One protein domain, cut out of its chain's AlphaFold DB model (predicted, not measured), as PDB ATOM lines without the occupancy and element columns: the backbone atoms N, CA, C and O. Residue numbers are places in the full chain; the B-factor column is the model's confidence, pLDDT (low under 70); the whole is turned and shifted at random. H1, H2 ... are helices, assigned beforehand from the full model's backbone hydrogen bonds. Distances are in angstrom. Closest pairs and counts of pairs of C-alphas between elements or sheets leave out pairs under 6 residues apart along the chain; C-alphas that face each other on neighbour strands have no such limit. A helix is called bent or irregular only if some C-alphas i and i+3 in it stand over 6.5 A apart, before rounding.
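AT A GLANCE: This is residues 16 to 94 of the 94 residues of an uncharacterized protein of Octopus bimaculoides (UniProt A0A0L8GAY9). One long helix, H4, makes the spine of an elongated, flattish all-helix domain, with H1 packed slantwise on its middle stretch and H5 folded back from its far end as the second leg of a narrow V. At the other end of H4, the short helices H2 and H3 and the loop of residues 40 to 44 make a small bent head, and H2 turns away from H1 at a sharp corner. The 79 printed residues hold five named helices, in the order H1, H2, H3, H4, H5, and no named strand; the class is all helix, with 65 of the 79 residues in helices. The whole is only just loose, close to extended, with a radius of gyration of the C-alphas of 17.0 A, and its C-alphas span 54 by 24 by 13 A, the outline of a rod.

IN THESE COORDINATES: The printed part begins with H1, residues 16 to 28, which starts at C-alpha 16 at (43.898, -44.753, -14.158) and is 18.3 A from first to last C-alpha. After a single residue, Leu 29, comes H2, residues 30 to 39, 14.3 A long. Residues 40 to 44 lead to H3, residues 45 to 48, a helix of four residues. After Asp 49 follows H4, residues 50 to 73, the longest helix with 24 residues and 34.6 A; it runs from C-alpha 50 at (49.480, -25.417, 1.913) to C-alpha 73 at (32.319, -43.811, -21.862). Residues 74 to 79 then lead to H5, residues 80 to 93, 20.3 A long, which ends at C-alpha 93 at (32.121, -27.950, -18.832). Leu 94 is the chain's last residue.

HOW THE PARTS SIT: H4 is the hub, touching three other helices, and its centre is the nearest to the mean of the C-alphas, at 3.4 A. H1 touches H4, with 13 pairs of C-alphas within 8 A; the closest are those of Gly 20 and Thr 63, 5.4 A apart. They run opposite ways at a steep tilt of 40 degrees, and H4 touches H1 with residues 56 to 67 alone. H4 and H5 form a helical hairpin and run opposite ways at a shallow tilt of 22 degrees. They touch near the link, H4 with residues 69 to 73 alone, and their closest C-alphas are those of Leu 73 and Leu 83, 6.2 A apart. H3 and H4 only just touch, with 3 pairs of C-alphas within 8 A, and touch only at the corner by their link; the closest C-alphas are those of Gln 46 and Trp 52, 6.0 A apart. H2 and H3 only just touch, also with 3 pairs; the closest C-alphas are those of Asp 34 and Leu 47, 6.1 A apart. H1 and H2 are close but not clearly touching, with the C-alphas of Phe 26 and Thr 33 closest at 7.7 A; their lines are only just about perpendicular, at 71 degrees. H2 and H4 are apart, and so are H1 and H5. In H1, H2, H4 and H5 every O i to N i+4 pair is within hydrogen-bond range, while H3 is too short for such a pair and has its one O i to N i+3 pair within range.

THE WHOLE: The two C-alphas farthest apart are those of Asn 41 and Cys 81, at 54.5 A, while the C-alphas of Trp 16 and Leu 94, the first and last printed, are 19.6 A apart. The printed part has no cut. The links from H1 to H2, from H2 to H3 and from H3 to H4 are tight, the link from H4 to H5 is short, and no link is long. The mean pLDDT of the printed part is 91.7, and residue 16 is the one printed residue under 70.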
ATOM      1  N   TRP A  16      44.053 -46.158 -14.525       69.25
ATOM      2  CA  TRP A  16      43.898 -44.753 -14.158       69.25
ATOM      3  C   TRP A  16      42.657 -44.483 -13.289       69.25
ATOM      4  O   TRP A  16      42.694 -43.578 -12.457       69.25
ATOM      5  N   LEU A  17      41.603 -45.311 -13.396       75.06
ATOM      6  CA  LEU A  17      40.442 -45.245 -12.499       75.06
ATOM      7  C   LEU A  17      40.839 -45.608 -11.064       75.06
ATOM      8  O   LEU A  17      40.411 -44.935 -10.123       75.06
ATOM      9  N   SER A  18      41.659 -46.650 -10.882       77.25
ATOM     10  CA  SER A  18      42.202 -46.983  -9.561       77.25
ATOM     11  C   SER A  18      43.112 -45.869  -9.055       77.25
ATOM     12  O   SER A  18      42.912 -45.424  -7.928       77.25
ATOM     13  N   CYS A  19      44.017 -45.329  -9.880       82.44
ATOM     14  CA  CYS A  19      44.873 -44.205  -9.485       82.44
ATOM     15  C   CYS A  19      44.075 -42.986  -8.998       82.44
ATOM     16  O   CYS A  19      44.360 -42.478  -7.916       82.44
ATOM     17  N   GLY A  20      43.048 -42.537  -9.731       88.00
ATOM     18  CA  GLY A  20      42.239 -41.392  -9.296       88.00
ATOM     19  C   GLY A  20      41.429 -41.678  -8.024       88.00
ATOM     20  O   GLY A  20      41.307 -40.812  -7.161       88.00
ATOM     21  N   LYS A  21      40.929 -42.910  -7.841       87.06
ATOM     22  CA  LYS A  21      40.246 -43.317  -6.597       87.06
ATOM     23  C   LYS A  21      41.195 -43.359  -5.399       87.06
ATOM     24  O   LYS A  21      40.815 -42.920  -4.316       87.06
ATOM     25  N   VAL A  22      42.407 -43.885  -5.582       88.38
ATOM     26  CA  VAL A  22      43.457 -43.896  -4.553       88.38
ATOM     27  C   VAL A  22      43.822 -42.462  -4.178       88.38
ATOM     28  O   VAL A  22      43.828 -42.135  -2.995       88.38
ATOM     29  N   LEU A  23      44.032 -41.593  -5.170       91.69
ATOM     30  CA  LEU A  23      44.366 -40.188  -4.953       91.69
ATOM     31  C   LEU A  23      43.261 -39.439  -4.192       91.69
ATOM     32  O   LEU A  23      43.544 -38.740  -3.222       91.69
ATOM     33  N   PHE A  24      41.994 -39.630  -4.575       92.25
ATOM     34  CA  PHE A  24      40.852 -39.035  -3.876       92.25
ATOM     35  C   PHE A  24      40.764 -39.490  -2.413       92.25
ATOM     36  O   PHE A  24      40.528 -38.677  -1.519       92.25
ATOM     37  N   ARG A  25      40.973 -40.787  -2.149       91.19
ATOM     38  CA  ARG A  25      40.981 -41.330  -0.782       91.19
ATOM     39  C   ARG A  25      42.142 -40.779   0.039       91.19
ATOM     40  O   ARG A  25      41.924 -40.382   1.177       91.19
ATOM     41  N   PHE A  26      43.337 -40.710  -0.547       92.06
ATOM     42  CA  PHE A  26      44.504 -40.108   0.093       92.06
ATOM     43  C   PHE A  26      44.230 -38.658   0.496       92.06
ATOM     44  O   PHE A  26      44.431 -38.300   1.647       92.06
ATOM     45  N   TYR A  27      43.670 -37.852  -0.411       94.19
ATOM     46  CA  TYR A  27      43.285 -36.472  -0.112       94.19
ATOM     47  C   TYR A  27      42.266 -36.371   1.032       94.19
ATOM     48  O   TYR A  27      42.398 -35.529   1.918       94.19
ATOM     49  N   LYS A  28      41.263 -37.260   1.067       93.81
ATOM     50  CA  LYS A  28      40.286 -37.308   2.169       93.81
ATOM     51  C   LYS A  28      40.912 -37.668   3.514       93.81
ATOM     52  O   LYS A  28      40.428 -37.175   4.525       93.81
ATOM     53  N   LEU A  29      41.948 -38.499   3.499       93.75
ATOM     54  CA  LEU A  29      42.657 -38.990   4.678       93.75
ATOM     55  C   LEU A  29      43.986 -38.262   4.910       93.75
ATOM     56  O   LEU A  29      44.848 -38.777   5.618       93.75
ATOM     57  N   GLN A  30      44.213 -37.101   4.288       93.31
ATOM     58  CA  GLN A  30      45.535 -36.469   4.296       93.31
ATOM     59  C   GLN A  30      45.995 -36.101   5.715       93.31
ATOM     60  O   GLN A  30      47.179 -36.204   6.016       93.31
ATOM     61  N   ARG A  31      45.060 -35.738   6.606       92.62
ATOM     62  CA  ARG A  31      45.362 -35.404   8.008       92.62
ATOM     63  C   ARG A  31      45.700 -36.652   8.814       92.62
ATOM     64  O   ARG A  31      46.664 -36.662   9.565       92.62
ATOM     65  N   GLU A  32      44.918 -37.709   8.650       93.88
ATOM     66  CA  GLU A  32      45.139 -39.002   9.292       93.88
ATOM     67  C   GLU A  32      46.448 -39.637   8.816       93.88
ATOM     68  O   GLU A  32      47.177 -40.227   9.608       93.88
ATOM     69  N   THR A  33      46.770 -39.470   7.532       92.06
ATOM     70  CA  THR A  33      48.031 -39.920   6.934       92.06
ATOM     71  C   THR A  33      49.211 -39.153   7.525       92.06
ATOM     72  O   THR A  33      50.199 -39.775   7.904       92.06
ATOM     73  N   ASP A  34      49.105 -37.827   7.650       94.69
ATOM     74  CA  ASP A  34      50.145 -36.988   8.256       94.69
ATOM     75  C   ASP A  34      50.406 -37.362   9.724       94.69
ATOM     76  O   ASP A  34      51.551 -37.586  10.128       94.69
ATOM     77  N   LEU A  35      49.335 -37.547  10.505       95.12
ATOM     78  CA  LEU A  35      49.415 -38.027  11.887       95.12
ATOM     79  C   LEU A  35      50.100 -39.397  11.966       95.12
ATOM     80  O   LEU A  35      51.063 -39.564  12.714       95.12
ATOM     81  N   PHE A  36      49.659 -40.359  11.152       94.75
ATOM     82  CA  PHE A  36      50.233 -41.704  11.115       94.75
ATOM     83  C   PHE A  36      51.724 -41.695  10.744       94.75
ATOM     84  O   PHE A  36      52.528 -42.405  11.347       94.75
ATOM     85  N   LEU A  37      52.119 -40.892   9.753       95.75
ATOM     86  CA  LEU A  37      53.515 -40.768   9.339       95.75
ATOM     87  C   LEU A  37      54.372 -40.115  10.425       95.75
ATOM     88  O   LEU A  37      55.490 -40.574  10.678       95.75
ATOM     89  N   THR A  38      53.839 -39.104  11.108       95.25
ATOM     90  CA  THR A  38      54.504 -38.440  12.234       95.25
ATOM     91  C   THR A  38      54.748 -39.411  13.389       95.25
ATOM     92  O   THR A  38      55.880 -39.525  13.856       95.25
ATOM     93  N   GLU A  39      53.745 -40.205  13.781       96.50
ATOM     94  CA  GLU A  39      53.882 -41.250  14.812       96.50
ATOM     95  C   GLU A  39      54.950 -42.301  14.468       96.50
ATOM     96  O   GLU A  39      55.564 -42.902  15.352       96.50
ATOM     97  N   LYS A  40      55.199 -42.534  13.175       96.56
ATOM     98  CA  LYS A  40      56.223 -43.469  12.685       96.56
ATOM     99  C   LYS A  40      57.598 -42.833  12.479       96.56
ATOM    100  O   LYS A  40      58.482 -43.518  11.967       96.56
ATOM    101  N   ASN A  41      57.802 -41.573  12.873       95.25
ATOM    102  CA  ASN A  41      59.010 -40.790  12.579       95.25
ATOM    103  C   ASN A  41      59.324 -40.725  11.069       95.25
ATOM    104  O   ASN A  41      60.478 -40.797  10.652       95.25
ATOM    105  N   ARG A  42      58.279 -40.634  10.240       95.56
ATOM    106  CA  ARG A  42      58.338 -40.549   8.770       95.56
ATOM    107  C   ARG A  42      57.533 -39.359   8.239       95.56
ATOM    108  O   ARG A  42      56.942 -39.460   7.169       95.56
ATOM    109  N   ALA A  43      57.473 -38.273   9.007       94.19
ATOM    110  CA  ALA A  43      56.751 -37.066   8.624       94.19
ATOM    111  C   ALA A  43      57.203 -36.569   7.240       94.19
ATOM    112  O   ALA A  43      58.401 -36.540   6.947       94.19
ATOM    113  N   ASP A  44      56.238 -36.178   6.410       93.81
ATOM    114  CA  ASP A  44      56.490 -35.615   5.087       93.81
ATOM    115  C   ASP A  44      56.153 -34.115   5.108       93.81
ATOM    116  O   ASP A  44      54.997 -33.755   5.351       93.81
ATOM    117  N   PRO A  45      57.119 -33.213   4.845       93.81
ATOM    118  CA  PRO A  45      56.870 -31.773   4.866       93.81
ATOM    119  C   PRO A  45      55.801 -31.326   3.856       93.81
ATOM    120  O   PRO A  45      55.176 -30.285   4.058       93.81
ATOM    121  N   GLN A  46      55.546 -32.100   2.796       94.62
ATOM    122  CA  GLN A  46      54.511 -31.796   1.806       94.62
ATOM    123  C   GLN A  46      53.098 -31.841   2.395       94.62
ATOM    124  O   GLN A  46      52.234 -31.075   1.968       94.62
ATOM    125  N   LEU A  47      52.862 -32.684   3.404       93.25
ATOM    126  CA  LEU A  47      51.560 -32.797   4.068       93.25
ATOM    127  C   LEU A  47      51.247 -31.611   4.989       93.25
ATOM    128  O   LEU A  47      50.088 -31.407   5.349       93.25
ATOM    129  N   SER A  48      52.256 -30.796   5.300       91.94
ATOM    130  CA  SER A  48      52.120 -29.533   6.028       91.94
ATOM    131  C   SER A  48      52.212 -28.292   5.127       91.94
ATOM    132  O   SER A  48      51.936 -27.193   5.602       91.94
ATOM    133  N   ASP A  49      52.579 -28.433   3.845       95.94
ATOM    134  CA  ASP A  49      52.708 -27.318   2.896       95.94
ATOM    135  C   ASP A  49      51.354 -26.985   2.232       95.94
ATOM    136  O   ASP A  49      50.867 -27.747   1.387       95.94
ATOM    137  N   PRO A  50      50.750 -25.813   2.518       94.88
ATOM    138  CA  PRO A  50      49.480 -25.417   1.913       94.88
ATOM    139  C   PRO A  50      49.537 -25.297   0.384       94.88
ATOM    140  O   PRO A  50      48.537 -25.561  -0.289       94.88
ATOM    141  N   SER A  51      50.683 -24.911  -0.189       96.69
ATOM    142  CA  SER A  51      50.848 -24.801  -1.643       96.69
ATOM    143  C   SER A  51      50.806 -26.177  -2.298       96.69
ATOM    144  O   SER A  51      50.140 -26.371  -3.321       96.69
ATOM    145  N   TRP A  52      51.488 -27.150  -1.697       96.00
ATOM    146  CA  TRP A  52      51.467 -28.526  -2.167       96.00
ATOM    147  C   TRP A  52      50.080 -29.157  -2.013       96.00
ATOM    148  O   TRP A  52      49.562 -29.726  -2.976       96.00
ATOM    149  N   LEU A  53      49.423 -28.969  -0.864       95.25
ATOM    150  CA  LEU A  53      48.058 -29.452  -0.634       95.25
ATOM    151  C   LEU A  53      47.048 -28.841  -1.614       95.25
ATOM    152  O   LEU A  53      46.141 -29.531  -2.078       95.25
ATOM    153  N   SER A  54      47.223 -27.572  -1.986       96.19
ATOM    154  CA  SER A  54      46.406 -26.944  -3.025       96.19
ATOM    155  C   SER A  54      46.605 -27.627  -4.383       96.19
ATOM    156  O   SER A  54      45.620 -27.993  -5.028       96.19
ATOM    157  N   LYS A  55      47.851 -27.915  -4.786       96.50
ATOM    158  CA  LYS A  55      48.138 -28.674  -6.021       96.50
ATOM    159  C   LYS A  55      47.548 -30.085  -5.977       96.50
ATOM    160  O   LYS A  55      46.990 -30.534  -6.977       96.50
ATOM    161  N   LEU A  56      47.628 -30.761  -4.830       94.88
ATOM    162  CA  LEU A  56      46.997 -32.063  -4.624       94.88
ATOM    163  C   LEU A  56      45.476 -31.971  -4.801       94.88
ATOM    164  O   LEU A  56      44.912 -32.765  -5.547       94.88
ATOM    165  N   SER A  57      44.820 -30.990  -4.172       95.06
ATOM    166  CA  SER A  57      43.369 -30.794  -4.296       95.06
ATOM    167  C   SER A  57      42.939 -30.552  -5.745       95.06
ATOM    168  O   SER A  57      41.981 -31.165  -6.211       95.06
ATOM    169  N   PHE A  58      43.703 -29.746  -6.487       95.25
ATOM    170  CA  PHE A  58      43.466 -29.496  -7.905       95.25
ATOM    171  C   PHE A  58      43.610 -30.777  -8.735       95.25
ATOM    172  O   PHE A  58      42.757 -31.092  -9.563       95.25
ATOM    173  N   LEU A  59      44.656 -31.567  -8.482       94.44
ATOM    174  CA  LEU A  59      44.856 -32.842  -9.166       94.44
ATOM    175  C   LEU A  59      43.728 -33.841  -8.857       94.44
ATOM    176  O   LEU A  59      43.260 -34.544  -9.755       94.44
ATOM    177  N   VAL A  60      43.270 -33.904  -7.606       94.69
ATOM    178  CA  VAL A  60      42.136 -34.742  -7.179       94.69
ATOM    179  C   VAL A  60      40.853 -34.338  -7.901       94.69
ATOM    180  O   VAL A  60      40.109 -35.209  -8.351       94.69
ATOM    181  N   ASP A  61      40.601 -33.040  -8.049       94.19
ATOM    182  CA  ASP A  61      39.423 -32.515  -8.740       94.19
ATOM    183  C   ASP A  61      39.429 -32.890 -10.233       94.19
ATOM    184  O   ASP A  61      38.522 -33.568 -10.727       94.19
ATOM    185  N   VAL A  62      40.534 -32.600 -10.932       92.50
ATOM    186  CA  VAL A  62      40.709 -32.942 -12.353       92.50
ATOM    187  C   VAL A  62      40.602 -34.455 -12.579       92.50
ATOM    188  O   VAL A  62      39.897 -34.911 -13.484       92.50
ATOM    189  N   THR A  63      41.257 -35.269 -11.745       92.00
ATOM    190  CA  THR A  63      41.188 -36.739 -11.858       92.00
ATOM    191  C   THR A  63      39.802 -37.295 -11.541       92.00
ATOM    192  O   THR A  63      39.394 -38.280 -12.160       92.00
ATOM    193  N   SER A  64      39.035 -36.653 -10.659       90.94
ATOM    194  CA  SER A  64      37.644 -37.025 -10.380       90.94
ATOM    195  C   SER A  64      36.748 -36.793 -11.599       90.94
ATOM    196  O   SER A  64      35.995 -37.691 -11.984       90.94
ATOM    197  N   HIS A  65      36.891 -35.649 -12.272       91.75
ATOM    198  CA  HIS A  65      36.170 -35.360 -13.514       91.75
ATOM    199  C   HIS A  65      36.535 -36.316 -14.652       91.75
ATOM    200  O   HIS A  65      35.649 -36.805 -15.361       91.75
ATOM    201  N   MET A  66      37.822 -36.642 -14.807       90.56
ATOM    202  CA  MET A  66      38.253 -37.642 -15.790       90.56
ATOM    203  C   MET A  66      37.664 -39.022 -15.476       90.56
ATOM    204  O   MET A  66      37.165 -39.698 -16.377       90.56
ATOM    205  N   ASN A  67      37.668 -39.436 -14.205       89.50
ATOM    206  CA  ASN A  67      37.100 -40.717 -13.792       89.50
ATOM    207  C   ASN A  67      35.605 -40.805 -14.119       89.50
ATOM    208  O   ASN A  67      35.150 -41.826 -14.634       89.50
ATOM    209  N   GLU A  68      34.846 -39.735 -13.864       89.88
ATOM    210  CA  GLU A  68      33.422 -39.664 -14.202       89.88
ATOM    211  C   GLU A  68      33.193 -39.790 -15.715       89.88
ATOM    212  O   GLU A  68      32.343 -40.573 -16.150       89.88
ATOM    213  N   LEU A  69      33.970 -39.057 -16.522       90.81
ATOM    214  CA  LEU A  69      33.909 -39.148 -17.980       90.81
ATOM    215  C   LEU A  69      34.133 -40.587 -18.446       90.81
ATOM    216  O   LEU A  69      33.359 -41.112 -19.242       90.81
ATOM    217  N   ASN A  70      35.167 -41.247 -17.939       89.88
ATOM    218  CA  ASN A  70      35.510 -42.584 -18.394       89.88
ATOM    219  C   ASN A  70      34.525 -43.655 -17.964       89.88
ATOM    220  O   ASN A  70      34.223 -44.533 -18.764       89.88
ATOM    221  N   LEU A  71      33.960 -43.559 -16.760       89.00
ATOM    222  CA  LEU A  71      32.864 -44.446 -16.367       89.00
ATOM    223  C   LEU A  71      31.666 -44.302 -17.314       89.00
ATOM    224  O   LEU A  71      31.065 -45.307 -17.689       89.00
ATOM    225  N   LYS A  72      31.348 -43.076 -17.753       90.12
ATOM    226  CA  LYS A  72      30.286 -42.842 -18.742       90.12
ATOM    227  C   LYS A  72      30.631 -43.430 -20.105       90.12
ATOM    228  O   LYS A  72      29.766 -44.047 -20.714       90.12
ATOM    229  N   LEU A  73      31.872 -43.272 -20.571       90.88
ATOM    230  CA  LEU A  73      32.319 -43.811 -21.862       90.88
ATOM    231  C   LEU A  73      32.351 -45.346 -21.879       90.88
ATOM    232  O   LEU A  73      31.960 -45.949 -22.873       90.88
ATOM    233  N   GLN A  74      32.764 -45.973 -20.776       87.88
ATOM    234  CA  GLN A  74      32.828 -47.431 -20.618       87.88
ATOM    235  C   GLN A  74      31.473 -48.080 -20.293       87.88
ATOM    236  O   GLN A  74      31.392 -49.303 -20.155       87.88
ATOM    237  N   GLY A  75      30.407 -47.286 -20.152       85.69
ATOM    238  CA  GLY A  75      29.054 -47.790 -19.952       85.69
ATOM    239  C   GLY A  75      28.634 -48.755 -21.067       85.69
ATOM    240  O   GLY A  75      28.918 -48.541 -22.245       85.69
ATOM    241  N   LYS A  76      27.945 -49.840 -20.696       83.06
ATOM    242  CA  LYS A  76      27.364 -50.774 -21.671       83.06
ATOM    243  C   LYS A  76      26.234 -50.083 -22.446       83.06
ATOM    244  O   LYS A  76      25.549 -49.230 -21.894       83.06
ATOM    245  N   ASN A  77      26.009 -50.504 -23.692       86.75
ATOM    246  CA  ASN A  77      24.936 -50.020 -24.577       86.75
ATOM    247  C   ASN A  77      25.030 -48.544 -25.013       86.75
ATOM    248  O   ASN A  77      24.031 -47.978 -25.449       86.75
ATOM    249  N   ASN A  78      26.208 -47.919 -24.945       88.00
ATOM    250  CA  ASN A  78      26.402 -46.593 -25.529       88.00
ATOM    251  C   ASN A  78      26.439 -46.670 -27.063       88.00
ATOM    252  O   ASN A  78      27.284 -47.363 -27.634       88.00
ATOM    253  N   LEU A  79      25.570 -45.913 -27.736       93.88
ATOM    254  CA  LEU A  79      25.694 -45.676 -29.175       93.88
ATOM    255  C   LEU A  79      26.823 -44.670 -29.449       93.88
ATOM    256  O   LEU A  79      27.174 -43.855 -28.595       93.88
ATOM    257  N   VAL A  80      27.351 -44.650 -30.676       92.06
ATOM    258  CA  VAL A  80      28.380 -43.669 -31.086       92.06
ATOM    259  C   VAL A  80      27.907 -42.227 -30.851       92.06
ATOM    260  O   VAL A  80      28.673 -41.390 -30.373       92.06
ATOM    261  N   CYS A  81      26.626 -41.945 -31.107       94.06
ATOM    262  CA  CYS A  81      26.019 -40.638 -30.852       94.06
ATOM    263  C   CYS A  81      26.023 -40.263 -29.359       94.06
ATOM    264  O   CYS A  81      26.235 -39.098 -29.020       94.06
ATOM    265  N   ASP A  82      25.836 -41.236 -28.461       93.81
ATOM    266  CA  ASP A  82      25.903 -41.011 -27.015       93.81
ATOM    267  C   ASP A  82      27.323 -40.695 -26.563       93.81
ATOM    268  O   ASP A  82      27.527 -39.733 -25.822       93.81
ATOM    269  N   LEU A  83      28.312 -41.442 -27.061       94.19
ATOM    270  CA  LEU A  83      29.724 -41.176 -26.780       94.19
ATOM    271  C   LEU A  83      30.120 -39.768 -27.243       94.19
ATOM    272  O   LEU A  83      30.722 -39.007 -26.482       94.19
ATOM    273  N   TYR A  84      29.712 -39.382 -28.456       94.81
ATOM    274  CA  TYR A  84      29.945 -38.037 -28.983       94.81
ATOM    275  C   TYR A  84      29.310 -36.954 -28.102       94.81
ATOM    276  O   TYR A  84      29.953 -35.949 -27.777       94.81
ATOM    277  N   ARG A  85      28.066 -37.166 -27.657       95.00
ATOM    278  CA  ARG A  85      27.367 -36.254 -26.745       95.00
ATOM    279  C   ARG A  85      28.085 -36.140 -25.400       95.00
ATOM    280  O   ARG A  85      28.276 -35.022 -24.924       95.00
ATOM    281  N   ILE A  86      28.509 -37.256 -24.810       94.12
ATOM    282  CA  ILE A  86      29.243 -37.294 -23.536       94.12
ATOM    283  C   ILE A  86      30.536 -36.471 -23.633       94.12
ATOM    284  O   ILE A  86      30.763 -35.598 -22.794       94.12
ATOM    285  N   ILE A  87      31.338 -36.682 -24.682       94.12
ATOM    286  CA  ILE A  87      32.587 -35.938 -24.913       94.12
ATOM    287  C   ILE A  87      32.302 -34.448 -25.131       94.12
ATOM    288  O   ILE A  87      32.979 -33.593 -24.561       94.12
ATOM    289  N   THR A  88      31.284 -34.120 -25.927       95.62
ATOM    290  CA  THR A  88      30.923 -32.727 -26.223       95.62
ATOM    291  C   THR A  88      30.481 -31.979 -24.967       95.62
ATOM    292  O   THR A  88      30.909 -30.850 -24.740       95.62
ATOM    293  N   VAL A  89      29.648 -32.602 -24.126       94.69
ATOM    294  CA  VAL A  89      29.206 -32.013 -22.853       94.69
ATOM    295  C   VAL A  89      30.385 -31.819 -21.907       94.69
ATOM    296  O   VAL A  89      30.486 -30.766 -21.288       94.69
ATOM    297  N   PHE A  90      31.288 -32.796 -21.816       93.50
ATOM    298  CA  PHE A  90      32.488 -32.677 -20.992       93.50
ATOM    299  C   PHE A  90      33.372 -31.506 -21.439       93.50
ATOM    300  O   PHE A  90      33.725 -30.663 -20.625       93.50
ATOM    301  N   ARG A  91      33.641 -31.382 -22.747       92.81
ATOM    302  CA  ARG A  91      34.439 -30.279 -23.308       92.81
ATOM    303  C   ARG A  91      33.843 -28.893 -23.085       92.81
ATOM    304  O   ARG A  91      34.594 -27.932 -23.082       92.81
ATOM    305  N   ARG A  92      32.518 -28.780 -22.958       94.12
ATOM    306  CA  ARG A  92      31.838 -27.509 -22.653       94.12
ATOM    307  C   ARG A  92      31.847 -27.154 -21.165       94.12
ATOM    308  O   ARG A  92      31.526 -26.021 -20.836       94.12
ATOM    309  N   LYS A  93      32.078 -28.135 -20.288       87.69
ATOM    310  CA  LYS A  93      32.121 -27.950 -18.832       87.69
ATOM    311  C   LYS A  93      33.516 -27.594 -18.313       87.69
ATOM    312  O   LYS A  93      33.592 -27.044 -17.220       87.69
ATOM    313  N   LEU A  94      34.561 -27.974 -19.053       72.56
ATOM    314  CA  LEU A  94      35.931 -27.487 -18.867       72.56
ATOM    315  C   LEU A  94      36.007 -25.991 -19.180       72.56
ATOM    316  O   LEU A  94      36.782 -25.308 -18.480       72.56
TER     317      LEU A  94